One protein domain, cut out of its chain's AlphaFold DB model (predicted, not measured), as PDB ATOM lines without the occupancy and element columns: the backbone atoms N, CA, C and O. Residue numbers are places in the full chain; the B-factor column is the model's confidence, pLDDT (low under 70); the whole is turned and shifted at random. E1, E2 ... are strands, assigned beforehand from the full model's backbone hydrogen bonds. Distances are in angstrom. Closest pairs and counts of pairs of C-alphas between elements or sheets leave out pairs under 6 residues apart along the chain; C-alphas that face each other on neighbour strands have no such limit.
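This is residues 563 to 628 and 640 to 655 of the 777 residues of the protein "PQQ-binding-like beta-propeller repeat protein" of Planctomycetia bacterium (UniProt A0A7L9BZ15). A strongly twisted sheet of four strands, E1 to E4, makes one wall of a loosely formed sandwich. Two separate hairpins, E5 with E6 and E7 with E8, lie over one of its faces, E5 on the side of E1 and E8 on the side of E4, and a long link, residues 605 to 616, runs round one end from E4 to E5. The printed part has 82 residues with eight named strands, E1 to E8 in that order along the chain, and no named helix: the class is all strand. The large sheet has the order E1, E2, E3, E4, and it and both hairpins are antiparallel. The whole is compact, with a radius of gyration of the C-alphas of 12.0 A and spans of 36 by 30 by 17 A.

E1, residues 571 to 575, and E2, residues 578 to 584, form a hairpin, with N 573 and O 580 2.9 A apart. E2 and E3, residues 588 to 592, form the next, with N 583 and O 590 3.0 A apart. E3 and E4, residues 599 to 604, form a third, with N 591 and O 601 2.9 A apart. These four strands are a meander, each the antiparallel neighbour of the one before; E1 and E4 are edge strands. E5, residues 617 to 619, and E6, residues 624 to 628, form a hairpin, with N 617 and O 626 2.9 A apart. The closest C-alphas of E1 and E5 are those of Ile 573 and Trp 618, 7.0 A apart. E7, residues 640 to 643, and E8, residues 646 to 655, form the last hairpin, with N 641 and O 648 2.9 A apart. The sheet E1 to E4 and the sheet of E7 and E8 are a sandwich, two sheets face to face, with best planes 33 degrees apart. The closest C-alphas of E4 and E8 are those of Trp 601 and Val 648, 6.2 A apart. E6 and E8 are near each other, with 14 pairs of C-alphas within 10 A. E5 and E8 are apart.

E1 begins at C-alpha 571 (177.363, 228.284, 237.762) and is 12.7 A long. E2 measures 19.0 A, E3 12.1 A, E4 13.5 A, E5 6.9 A, E6 13.3 A and E7 9.8 A. E8, the longest strand at 27.6 A, ends at C-alpha 655 (168.950, 211.438, 226.093).

The two C-alphas farthest apart are those of Trp 609 and Gly 644, 36.3 A. Residues 629 to 639 are not printed, and C-alphas 628 and 640 are 16.2 A apart across this cut. The link from E4 to E5, 12 residues, is long. Mean pLDDT of the printed part is 94.5, and no printed residue is under 70.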
ATOM      1  N   PHE A 563     191.385 220.994 234.116       94.00
ATOM      2  CA  PHE A 563     190.484 220.612 233.030       94.00
ATOM      3  C   PHE A 563     190.588 221.551 231.823       94.00
ATOM      4  O   PHE A 563     191.017 222.695 231.929       94.00
ATOM      5  N   ASP A 564     190.177 221.033 230.669       93.06
ATOM      6  CA  ASP A 564     190.038 221.754 229.400       93.06
ATOM      7  C   ASP A 564     188.773 222.635 229.490       93.06
ATOM      8  O   ASP A 564     187.689 222.062 229.675       93.06
ATOM      9  N   PRO A 565     188.845 223.982 229.429       94.69
ATOM     10  CA  PRO A 565     187.656 224.836 229.485       94.69
ATOM     11  C   PRO A 565     186.615 224.489 228.408       94.69
ATOM     12  O   PRO A 565     186.922 223.851 227.406       94.69
ATOM     13  N   GLY A 566     185.365 224.894 228.620       94.50
ATOM     14  CA  GLY A 566     184.329 224.901 227.581       94.50
ATOM     15  C   GLY A 566     184.042 226.332 227.133       94.50
ATOM     16  O   GLY A 566     184.828 227.239 227.406       94.50
ATOM     17  N   TYR A 567     182.890 226.543 226.497       94.75
ATOM     18  CA  TYR A 567     182.337 227.886 226.267       94.75
ATOM     19  C   TYR A 567     181.270 228.263 227.301       94.75
ATOM     20  O   TYR A 567     180.959 229.441 227.466       94.75
ATOM     21  N   ALA A 568     180.687 227.273 227.981       95.88
ATOM     22  CA  ALA A 568     179.655 227.488 228.983       95.88
ATOM     23  C   ALA A 568     180.178 228.293 230.186       95.88
ATOM     24  O   ALA A 568     181.215 227.979 230.773       95.88
ATOM     25  N   SER A 569     179.413 229.307 230.585       96.12
ATOM     26  CA  SER A 569     179.673 230.116 231.779       96.12
ATOM     27  C   SER A 569     179.587 229.282 233.067       96.12
ATOM     28  O   SER A 569     178.761 228.374 233.170       96.12
ATOM     29  N   LEU A 570     180.381 229.644 234.082       97.25
ATOM     30  CA  LEU A 570     180.312 229.031 235.416       97.25
ATOM     31  C   LEU A 570     178.929 229.223 236.066       97.25
ATOM     32  O   LEU A 570     178.256 230.239 235.843       97.25
ATOM     33  N   LEU A 571     178.557 228.265 236.915       97.31
ATOM     34  CA  LEU A 571     177.363 228.284 237.762       97.31
ATOM     35  C   LEU A 571     177.759 227.948 239.207       97.31
ATOM     36  O   LEU A 571     178.416 226.937 239.435       97.31
ATOM     37  N   ALA A 572     177.341 228.752 240.184       97.00
ATOM     38  CA  ALA A 572     177.448 228.393 241.599       97.00
ATOM     39  C   ALA A 572     176.224 227.570 242.035       97.00
ATOM     40  O   ALA A 572     175.091 227.918 241.703       97.00
ATOM     41  N   ILE A 573     176.443 226.487 242.785       96.88
ATOM     42  CA  ILE A 573     175.383 225.641 243.348       96.88
ATOM     43  C   ILE A 573     175.656 225.338 244.824       96.88
ATOM     44  O   ILE A 573     176.807 225.275 245.255       96.88
ATOM     45  N   THR A 574     174.594 225.055 245.579       95.88
ATOM     46  CA  THR A 574     174.693 224.549 246.955       95.88
ATOM     47  C   THR A 574     174.079 223.157 247.034       95.88
ATOM     48  O   THR A 574     172.898 222.969 246.731       95.88
ATOM     49  N   VAL A 575     174.875 222.183 247.473       96.06
ATOM     50  CA  VAL A 575     174.488 220.781 247.654       96.06
ATOM     51  C   VAL A 575     174.554 220.459 249.144       96.06
ATOM     52  O   VAL A 575     175.628 220.294 249.713       96.06
ATOM     53  N   GLU A 576     173.394 220.393 249.801       93.44
ATOM     54  CA  GLU A 576     173.276 219.959 251.208       93.44
ATOM     55  C   GLU A 576     174.177 220.756 252.177       93.44
ATOM     56  O   GLU A 576     174.814 220.208 253.082       93.44
ATOM     57  N   GLY A 577     174.231 222.075 251.951       92.62
ATOM     58  CA  GLY A 577     175.018 223.037 252.728       92.62
ATOM     59  C   GLY A 577     176.476 223.206 252.285       92.62
ATOM     60  O   GLY A 577     177.188 223.982 252.910       92.62
ATOM     61  N   ILE A 578     176.926 222.507 251.239       94.31
ATOM     62  CA  ILE A 578     178.269 222.661 250.656       94.31
ATOM     63  C   ILE A 578     178.150 223.412 249.328       94.31
ATOM     64  O   ILE A 578     177.386 223.009 248.450       94.31
ATOM     65  N   GLU A 579     178.900 224.501 249.180       95.44
ATOM     66  CA  GLU A 579     178.973 225.277 247.940       95.44
ATOM     67  C   GLU A 579     179.932 224.621 246.930       95.44
ATOM     68  O   GLU A 579     180.965 224.049 247.285       95.44
ATOM     69  N   GLN A 580     179.579 224.690 245.652       96.06
ATOM     70  CA  GLN A 580     180.351 224.165 244.528       96.06
ATOM     71  C   GLN A 580     180.236 225.142 243.354       96.06
ATOM     72  O   GLN A 580     179.165 225.702 243.110       96.06
ATOM     73  N   LEU A 581     181.299 225.283 242.569       97.69
ATOM     74  CA  LEU A 581     181.176 225.723 241.183       97.69
ATOM     75  C   LEU A 581     180.870 224.499 240.316       97.69
ATOM     76  O   LEU A 581     181.452 223.431 240.506       97.69
ATOM     77  N   VAL A 582     180.003 224.672 239.327       98.31
ATOM     78  CA  VAL A 582     179.872 223.768 238.188       98.31
ATOM     79  C   VAL A 582     180.600 224.405 237.012       98.31
ATOM     80  O   VAL A 582     180.242 225.496 236.561       98.31
ATOM     81  N   ALA A 583     181.610 223.702 236.506       97.88
ATOM     82  CA  ALA A 583     182.294 224.032 235.265       97.88
ATOM     83  C   ALA A 583     181.930 222.987 234.207       97.88
ATOM     84  O   ALA A 583     182.048 221.787 234.451       97.88
ATOM     85  N   PHE A 584     181.493 223.418 233.026       97.19
ATOM     86  CA  PHE A 584     181.238 222.510 231.908       97.19
ATOM     87  C   PHE A 584     182.391 222.643 230.908       97.19
ATOM     88  O   PHE A 584     182.346 223.432 229.968       97.19
ATOM     89  N   GLY A 585     183.476 221.920 231.203       96.06
ATOM     90  CA  GLY A 585     184.688 221.880 230.387       96.06
ATOM     91  C   GLY A 585     184.475 221.128 229.074       96.06
ATOM     92  O   GLY A 585     183.478 220.426 228.908       96.06
ATOM     93  N   GLY A 586     185.428 221.195 228.144       92.19
ATOM     94  CA  GLY A 586     185.274 220.630 226.797       92.19
ATOM     95  C   GLY A 586     185.083 219.105 226.732       92.19
ATOM     96  O   GLY A 586     184.711 218.572 225.690       92.19
ATOM     97  N   LYS A 587     185.326 218.362 227.821       93.31
ATOM     98  CA  LYS A 587     185.187 216.888 227.848       93.31
ATOM     99  C   LYS A 587     184.326 216.338 228.983       93.31
ATOM    100  O   LYS A 587     184.021 215.149 228.971       93.31
ATOM    101  N   ALA A 588     183.936 217.165 229.949       96.44
ATOM    102  CA  ALA A 588     183.213 216.739 231.145       96.44
ATOM    103  C   ALA A 588     182.470 217.915 231.786       96.44
ATOM    104  O   ALA A 588     182.883 219.067 231.647       96.44
ATOM    105  N   VAL A 589     181.421 217.616 232.549       98.25
ATOM    106  CA  VAL A 589     180.928 218.531 233.588       98.25
ATOM    107  C   VAL A 589     181.632 218.203 234.900       98.25
ATOM    108  O   VAL A 589     181.805 217.029 235.232       98.25
ATOM    109  N   LEU A 590     182.072 219.230 235.620       98.06
ATOM    110  CA  LEU A 590     182.899 219.112 236.814       98.06
ATOM    111  C   LEU A 590     182.288 219.900 237.971       98.06
ATOM    112  O   LEU A 590     181.843 221.035 237.788       98.06
ATOM    113  N   GLY A 591     182.335 219.309 239.160       97.94
ATOM    114  CA  GLY A 591     182.222 220.025 240.423       97.94
ATOM    115  C   GLY A 591     183.587 220.528 240.845       97.94
ATOM    116  O   GLY A 591     184.586 219.814 240.725       97.94
ATOM    117  N   VAL A 592     183.641 221.769 241.310       97.38
ATOM    118  CA  VAL A 592     184.883 222.444 241.671       97.38
ATOM    119  C   VAL A 592     184.682 223.209 242.978       97.38
ATOM    120  O   VAL A 592     183.649 223.852 243.173       97.38
ATOM    121  N   ASP A 593     185.652 223.136 243.885       94.88
ATOM    122  CA  ASP A 593     185.656 223.937 245.104       94.88
ATOM    123  C   ASP A 593     185.810 225.431 244.750       94.88
ATOM    124  O   ASP A 593     186.720 225.805 244.001       94.88
ATOM    125  N   PRO A 594     184.922 226.309 245.248       94.88
ATOM    126  CA  PRO A 594     184.921 227.719 244.881       94.88
ATOM    127  C   PRO A 594     186.026 228.556 245.554       94.88
ATOM    128  O   PRO A 594     186.072 229.769 245.337       94.88
ATOM    129  N   THR A 595     186.867 227.959 246.406       92.44
ATOM    130  CA  THR A 595     187.910 228.662 247.174       92.44
ATOM    131  C   THR A 595     189.323 228.475 246.625       92.44
ATOM    132  O   THR A 595     190.140 229.381 246.776       92.44
ATOM    133  N   ASP A 596     189.609 227.346 245.970       92.19
ATOM    134  CA  ASP A 596     190.932 227.024 245.413       92.19
ATOM    135  C   ASP A 596     190.895 226.445 243.983       92.19
ATOM    136  O   ASP A 596     191.943 226.267 243.358       92.19
ATOM    137  N   GLY A 597     189.708 226.168 243.434       94.00
ATOM    138  CA  GLY A 597     189.550 225.568 242.112       94.00
ATOM    139  C   GLY A 597     189.786 224.052 242.062       94.00
ATOM    140  O   GLY A 597     189.921 223.505 240.966       94.00
ATOM    141  N   HIS A 598     189.853 223.344 243.191       93.94
ATOM    142  CA  HIS A 598     190.041 221.894 243.216       93.94
ATOM    143  C   HIS A 598     188.806 221.141 242.691       93.94
ATOM    144  O   HIS A 598     187.687 221.343 243.156       93.94
ATOM    145  N   THR A 599     188.991 220.239 241.726       95.25
ATOM    146  CA  THR A 599     187.904 219.413 241.180       95.25
ATOM    147  C   THR A 599     187.468 218.339 242.179       95.25
ATOM    148  O   THR A 599     188.251 217.456 242.521       95.25
ATOM    149  N   THR A 600     186.205 218.378 242.603       94.56
ATOM    150  CA  THR A 600     185.614 217.454 243.587       94.56
ATOM    151  C   THR A 600     184.985 216.215 242.945       94.56
ATOM    152  O   THR A 600     185.032 215.131 243.522       94.56
ATOM    153  N   TRP A 601     184.408 216.359 241.749       96.88
ATOM    154  CA  TRP A 601     183.821 215.276 240.952       96.88
ATOM    155  C   TRP A 601     183.769 215.654 239.466       96.88
ATOM    156  O   TRP A 601     183.814 216.833 239.111       96.88
ATOM    157  N   SER A 602     183.625 214.662 238.586       97.56
ATOM    158  CA  SER A 602     183.428 214.866 237.147       97.56
ATOM    159  C   SER A 602     182.514 213.801 236.532       97.56
ATOM    160  O   SER A 602     182.448 212.670 237.015       97.56
ATOM    161  N   ILE A 603     181.800 214.164 235.463       97.94
ATOM    162  CA  ILE A 603     181.017 213.255 234.614       97.94
ATOM    163  C   ILE A 603     181.371 213.518 233.147       97.94
ATOM    164  O   ILE A 603     181.238 214.645 232.662       97.94
ATOM    165  N   ASP A 604     181.774 212.467 232.433       96.00
ATOM    166  CA  ASP A 604     182.231 212.554 231.045       96.00
ATOM    167  C   ASP A 604     181.121 212.987 230.068       96.00
ATOM    168  O   ASP A 604     180.019 212.421 229.975       96.00
ATOM    169  N   HIS A 605     181.456 213.998 229.269       94.94
ATOM    170  CA  HIS A 605     180.617 214.555 228.217       94.94
ATOM    171  C   HIS A 605     181.484 215.087 227.050       94.94
ATOM    172  O   HIS A 605     181.576 216.301 226.842       94.94
ATOM    173  N   PRO A 606     182.179 214.197 226.313       88.19
ATOM    174  CA  PRO A 606     183.083 214.589 225.235       88.19
ATOM    175  C   PRO A 606     182.322 214.935 223.948       88.19
ATOM    176  O   PRO A 606     181.830 214.052 223.248       88.19
ATOM    177  N   THR A 607     182.271 216.218 223.600       82.50
ATOM    178  CA  THR A 607     181.772 216.700 222.302       82.50
ATOM    179  C   THR A 607     182.856 216.701 221.227       82.50
ATOM    180  O   THR A 607     184.058 216.715 221.516       82.50
ATOM    181  N   GLN A 608     182.448 216.739 219.952       71.56
ATOM    182  CA  GLN A 608     183.382 217.111 218.885       71.56
ATOM    183  C   GLN A 608     183.909 218.535 219.156       71.56
ATOM    184  O   GLN A 608     183.156 219.427 219.546       71.56
ATOM    185  N   TRP A 609     185.223 218.720 219.001       75.50
ATOM    186  CA  TRP A 609     185.953 219.977 219.250       75.50
ATOM    187  C   TRP A 609     185.856 220.572 220.670       75.50
ATOM    188  O   TRP A 609     186.315 221.689 220.880       75.50
ATOM    189  N   GLY A 610     185.297 219.848 221.645       83.69
ATOM    190  CA  GLY A 610     185.125 220.341 223.015       83.69
ATOM    191  C   GLY A 610     184.077 221.448 223.174       83.69
ATOM    192  O   GLY A 610     184.087 222.187 224.158       83.69
ATOM    193  N   ALA A 611     183.169 221.582 222.207       87.12
ATOM    194  CA  ALA A 611     182.170 222.641 222.151       87.12
ATOM    195  C   ALA A 611     180.965 222.390 223.087       87.12
ATOM    196  O   ALA A 611     179.821 222.278 222.642       87.12
ATOM    197  N   ASN A 612     181.230 222.350 224.395       94.62
ATOM    198  CA  ASN A 612     180.220 222.393 225.454       94.62
ATOM    199  C   ASN A 612     179.878 223.870 225.750       94.62
ATOM    200  O   ASN A 612     180.679 224.593 226.350       94.62
ATOM    201  N   ILE A 613     178.726 224.340 225.247       94.12
ATOM    202  CA  ILE A 613     178.347 225.773 225.211       94.12
ATOM    203  C   ILE A 613     177.119 226.074 226.086       94.12
ATOM    204  O   ILE A 613     177.114 227.063 226.820       94.12
ATOM    205  N   THR A 614     176.082 225.232 226.034       94.19
ATOM    206  CA  THR A 614     174.853 225.413 226.827       94.19
ATOM    207  C   THR A 614     175.159 225.485 228.325       94.19
ATOM    208  O   THR A 614     175.847 224.628 228.877       94.19
ATOM    209  N   THR A 615     174.615 226.498 229.004       93.88
ATOM    210  CA  THR A 615     174.790 226.672 230.455       93.88
ATOM    211  C   THR A 615     174.072 225.551 231.225       93.88
ATOM    212  O   THR A 615     172.898 225.298 230.942       93.88
ATOM    213  N   PRO A 616     174.733 224.877 232.189       96.69
ATOM    214  CA  PRO A 616     174.086 223.881 233.042       96.69
ATOM    215  C   PRO A 616     172.900 224.458 233.825       96.69
ATOM    216  O   PRO A 616     172.931 225.615 234.237       96.69
ATOM    217  N   LEU A 617     171.880 223.640 234.094       96.94
ATOM    218  CA  LEU A 617     170.746 224.019 234.944       96.94
ATOM    219  C   LEU A 617     170.746 223.207 236.236       96.94
ATOM    220  O   LEU A 617     170.675 221.980 236.198       96.94
ATOM    221  N   TRP A 618     170.774 223.891 237.378       97.19
ATOM    222  CA  TRP A 618     170.690 223.273 238.702       97.19
ATOM    223  C   TRP A 618     169.292 223.388 239.308       97.19
ATOM    224  O   TRP A 618     168.574 224.365 239.095       97.19
ATOM    225  N   SER A 619     168.929 222.400 240.121       95.94
ATOM    226  CA  SER A 619     167.738 222.416 240.959       95.94
ATOM    227  C   SER A 619     168.072 221.853 242.334       95.94
ATOM    228  O   SER A 619     168.351 220.667 242.483       95.94
ATOM    229  N   ALA A 620     168.030 222.703 243.361       94.12
ATOM    230  CA  ALA A 620     168.345 222.300 244.731       94.12
ATOM    231  C   ALA A 620     167.264 221.405 245.375       94.12
ATOM    232  O   ALA A 620     167.559 220.695 246.334       94.12
ATOM    233  N   SER A 621     166.023 221.428 244.868       93.25
ATOM    234  CA  SER A 621     164.884 220.710 245.460       93.25
ATOM    235  C   SER A 621     164.929 219.199 245.218       93.25
ATOM    236  O   SER A 621     164.603 218.424 246.113       93.25
ATOM    237  N   ASP A 622     165.364 218.779 244.029       95.12
ATOM    238  CA  ASP A 622     165.596 217.377 243.659       95.12
ATOM    239  C   ASP A 622     167.083 217.036 243.475       95.12
ATOM    240  O   ASP A 622     167.420 215.874 243.266       95.12
ATOM    241  N   LYS A 623     167.975 218.025 243.623       96.75
ATOM    242  CA  LYS A 623     169.437 217.923 243.487       96.75
ATOM    243  C   LYS A 623     169.894 217.419 242.105       96.75
ATOM    244  O   LYS A 623     170.914 216.732 241.981       96.75
ATOM    245  N   THR A 624     169.123 217.754 241.070       97.69
ATOM    246  CA  THR A 624     169.402 217.389 239.678       97.69
ATOM    247  C   THR A 624     170.119 218.530 238.957       97.69
ATOM    248  O   THR A 624     169.613 219.653 238.888       97.69
ATOM    249  N   LEU A 625     171.267 218.215 238.357       98.38
ATOM    250  CA  LEU A 625     171.982 219.049 237.397       98.38
ATOM    251  C   LEU A 625     171.683 218.552 235.976       98.38
ATOM    252  O   LEU A 625     171.941 217.396 235.652       98.38
ATOM    253  N   PHE A 626     171.166 219.419 235.113       98.44
ATOM    254  CA  PHE A 626     170.982 219.140 233.690       98.44
ATOM    255  C   PHE A 626     172.100 219.782 232.874       98.44
ATOM    256  O   PHE A 626     172.407 220.962 233.050       98.44
ATOM    257  N   ILE A 627     172.659 219.015 231.942       98.06
ATOM    258  CA  ILE A 627     173.573 219.502 230.904       98.06
ATOM    259  C   ILE A 627     173.113 219.023 229.534       98.06
ATOM    260  O   ILE A 627     172.478 217.973 229.413       98.06
ATOM    261  N   SER A 628     173.459 219.773 228.492       96.56
ATOM    262  CA  SER A 628     173.137 219.424 227.113       96.56
ATOM    263  C   SER A 628     174.202 219.933 226.159       96.56
ATOM    264  O   SER A 628     174.769 221.004 226.372       96.56
ATOM    265  N   VAL A 640     173.419 215.036 241.943       97.75
ATOM    266  CA  VAL A 640     174.535 215.502 242.781       97.75
ATOM    267  C   VAL A 640     174.102 215.464 244.245       97.75
ATOM    268  O   VAL A 640     173.028 215.950 244.596       97.75
ATOM    269  N   SER A 641     174.892 214.847 245.117       96.44
ATOM    270  CA  SER A 641     174.534 214.659 246.528       96.44
ATOM    271  C   SER A 641     175.757 214.580 247.433       96.44
ATOM    272  O   SER A 641     176.890 214.433 246.978       96.44
ATOM    273  N   LYS A 642     175.531 214.680 248.742       95.62
ATOM    274  CA  LYS A 642     176.582 214.555 249.751       95.62
ATOM    275  C   LYS A 642     176.781 213.098 250.178       95.62
ATOM    276  O   LYS A 642     175.833 212.423 250.572       95.62
ATOM    277  N   ALA A 643     178.028 212.634 250.165       92.50
ATOM    278  CA  ALA A 643     178.461 211.352 250.714       92.50
ATOM    279  C   ALA A 643     179.533 211.599 251.790       92.50
ATOM    280  O   ALA A 643     180.699 211.863 251.497       92.50
ATOM    281  N   GLY A 644     179.128 211.561 253.064       88.06
ATOM    282  CA  GLY A 644     180.003 211.944 254.176       88.06
ATOM    283  C   GLY A 644     180.356 213.434 254.121       88.06
ATOM    284  O   GLY A 644     179.471 214.285 254.218       88.06
ATOM    285  N   SER A 645     181.643 213.755 253.978       85.25
ATOM    286  CA  SER A 645     182.141 215.123 253.769       85.25
ATOM    287  C   SER A 645     182.288 215.515 252.293       85.25
ATOM    288  O   SER A 645     182.488 216.692 252.013       85.25
ATOM    289  N   GLN A 646     182.192 214.565 251.359       89.12
ATOM    290  CA  GLN A 646     182.418 214.798 249.931       89.12
ATOM    291  C   GLN A 646     181.101 215.014 249.179       89.12
ATOM    292  O   GLN A 646     180.048 214.513 249.583       89.12
ATOM    293  N   ILE A 647     181.166 215.731 248.057       95.56
ATOM    294  CA  ILE A 647     180.090 215.756 247.064       95.56
ATOM    295  C   ILE A 647     180.381 214.694 246.009       95.56
ATOM    296  O   ILE A 647     181.498 214.597 245.507       95.56
ATOM    297  N   VAL A 648     179.364 213.904 245.679       96.06
ATOM    298  CA  VAL A 648     179.402 212.889 244.629       96.06
ATOM    299  C   VAL A 648     178.371 213.222 243.558       96.06
ATOM    300  O   VAL A 648     177.271 213.689 243.854       96.06
ATOM    301  N   ALA A 649     178.728 212.950 242.309       97.88
ATOM    302  CA  ALA A 649     177.843 213.072 241.164       97.88
ATOM    303  C   ALA A 649     177.670 211.709 240.492       97.88
ATOM    304  O   ALA A 649     178.610 210.917 240.409       97.88
ATOM    305  N   LYS A 650     176.463 211.435 239.998       97.88
ATOM    306  CA  LYS A 650     176.150 210.230 239.229       97.88
ATOM    307  C   LYS A 650     175.192 210.580 238.098       97.88
ATOM    308  O   LYS A 650     174.209 211.280 238.317       97.88
ATOM    309  N   GLU A 651     175.429 210.044 236.906       97.94
ATOM    310  CA  GLU A 651     174.423 210.077 235.846       97.94
ATOM    311  C   GLU A 651     173.133 209.370 236.299       97.94
ATOM    312  O   GLU A 651     173.149 208.201 236.696       97.94
ATOM    313  N   ALA A 652     172.020 210.099 236.240       97.44
ATOM    314  CA  ALA A 652     170.678 209.568 236.422       97.44
ATOM    315  C   ALA A 652     170.115 209.044 235.093       97.44
ATOM    316  O   ALA A 652     169.493 207.983 235.067       97.44
ATOM    317  N   TRP A 653     170.351 209.768 233.992       97.88
ATOM    318  CA  TRP A 653     169.876 209.415 232.652       97.88
ATOM    319  C   TRP A 653     170.650 210.146 231.542       97.88
ATOM    320  O   TRP A 653     171.247 211.202 231.764       97.88
ATOM    321  N   PHE A 654     170.553 209.618 230.317       96.31
ATOM    322  CA  PHE A 654     171.063 210.223 229.083       96.31
ATOM    323  C   PHE A 654     169.996 210.197 227.974       96.31
ATOM    324  O   PHE A 654     169.331 209.184 227.765       96.31
ATOM    325  N   ASN A 655     169.854 211.301 227.236       92.62
ATOM    326  CA  ASN A 655     168.950 211.438 226.093       92.62
ATOM    327  C   ASN A 655     169.727 211.975 224.865       92.62
ATOM    328  O   ASN A 655     170.074 213.157 224.839       92.62
TER     329      ASN A 655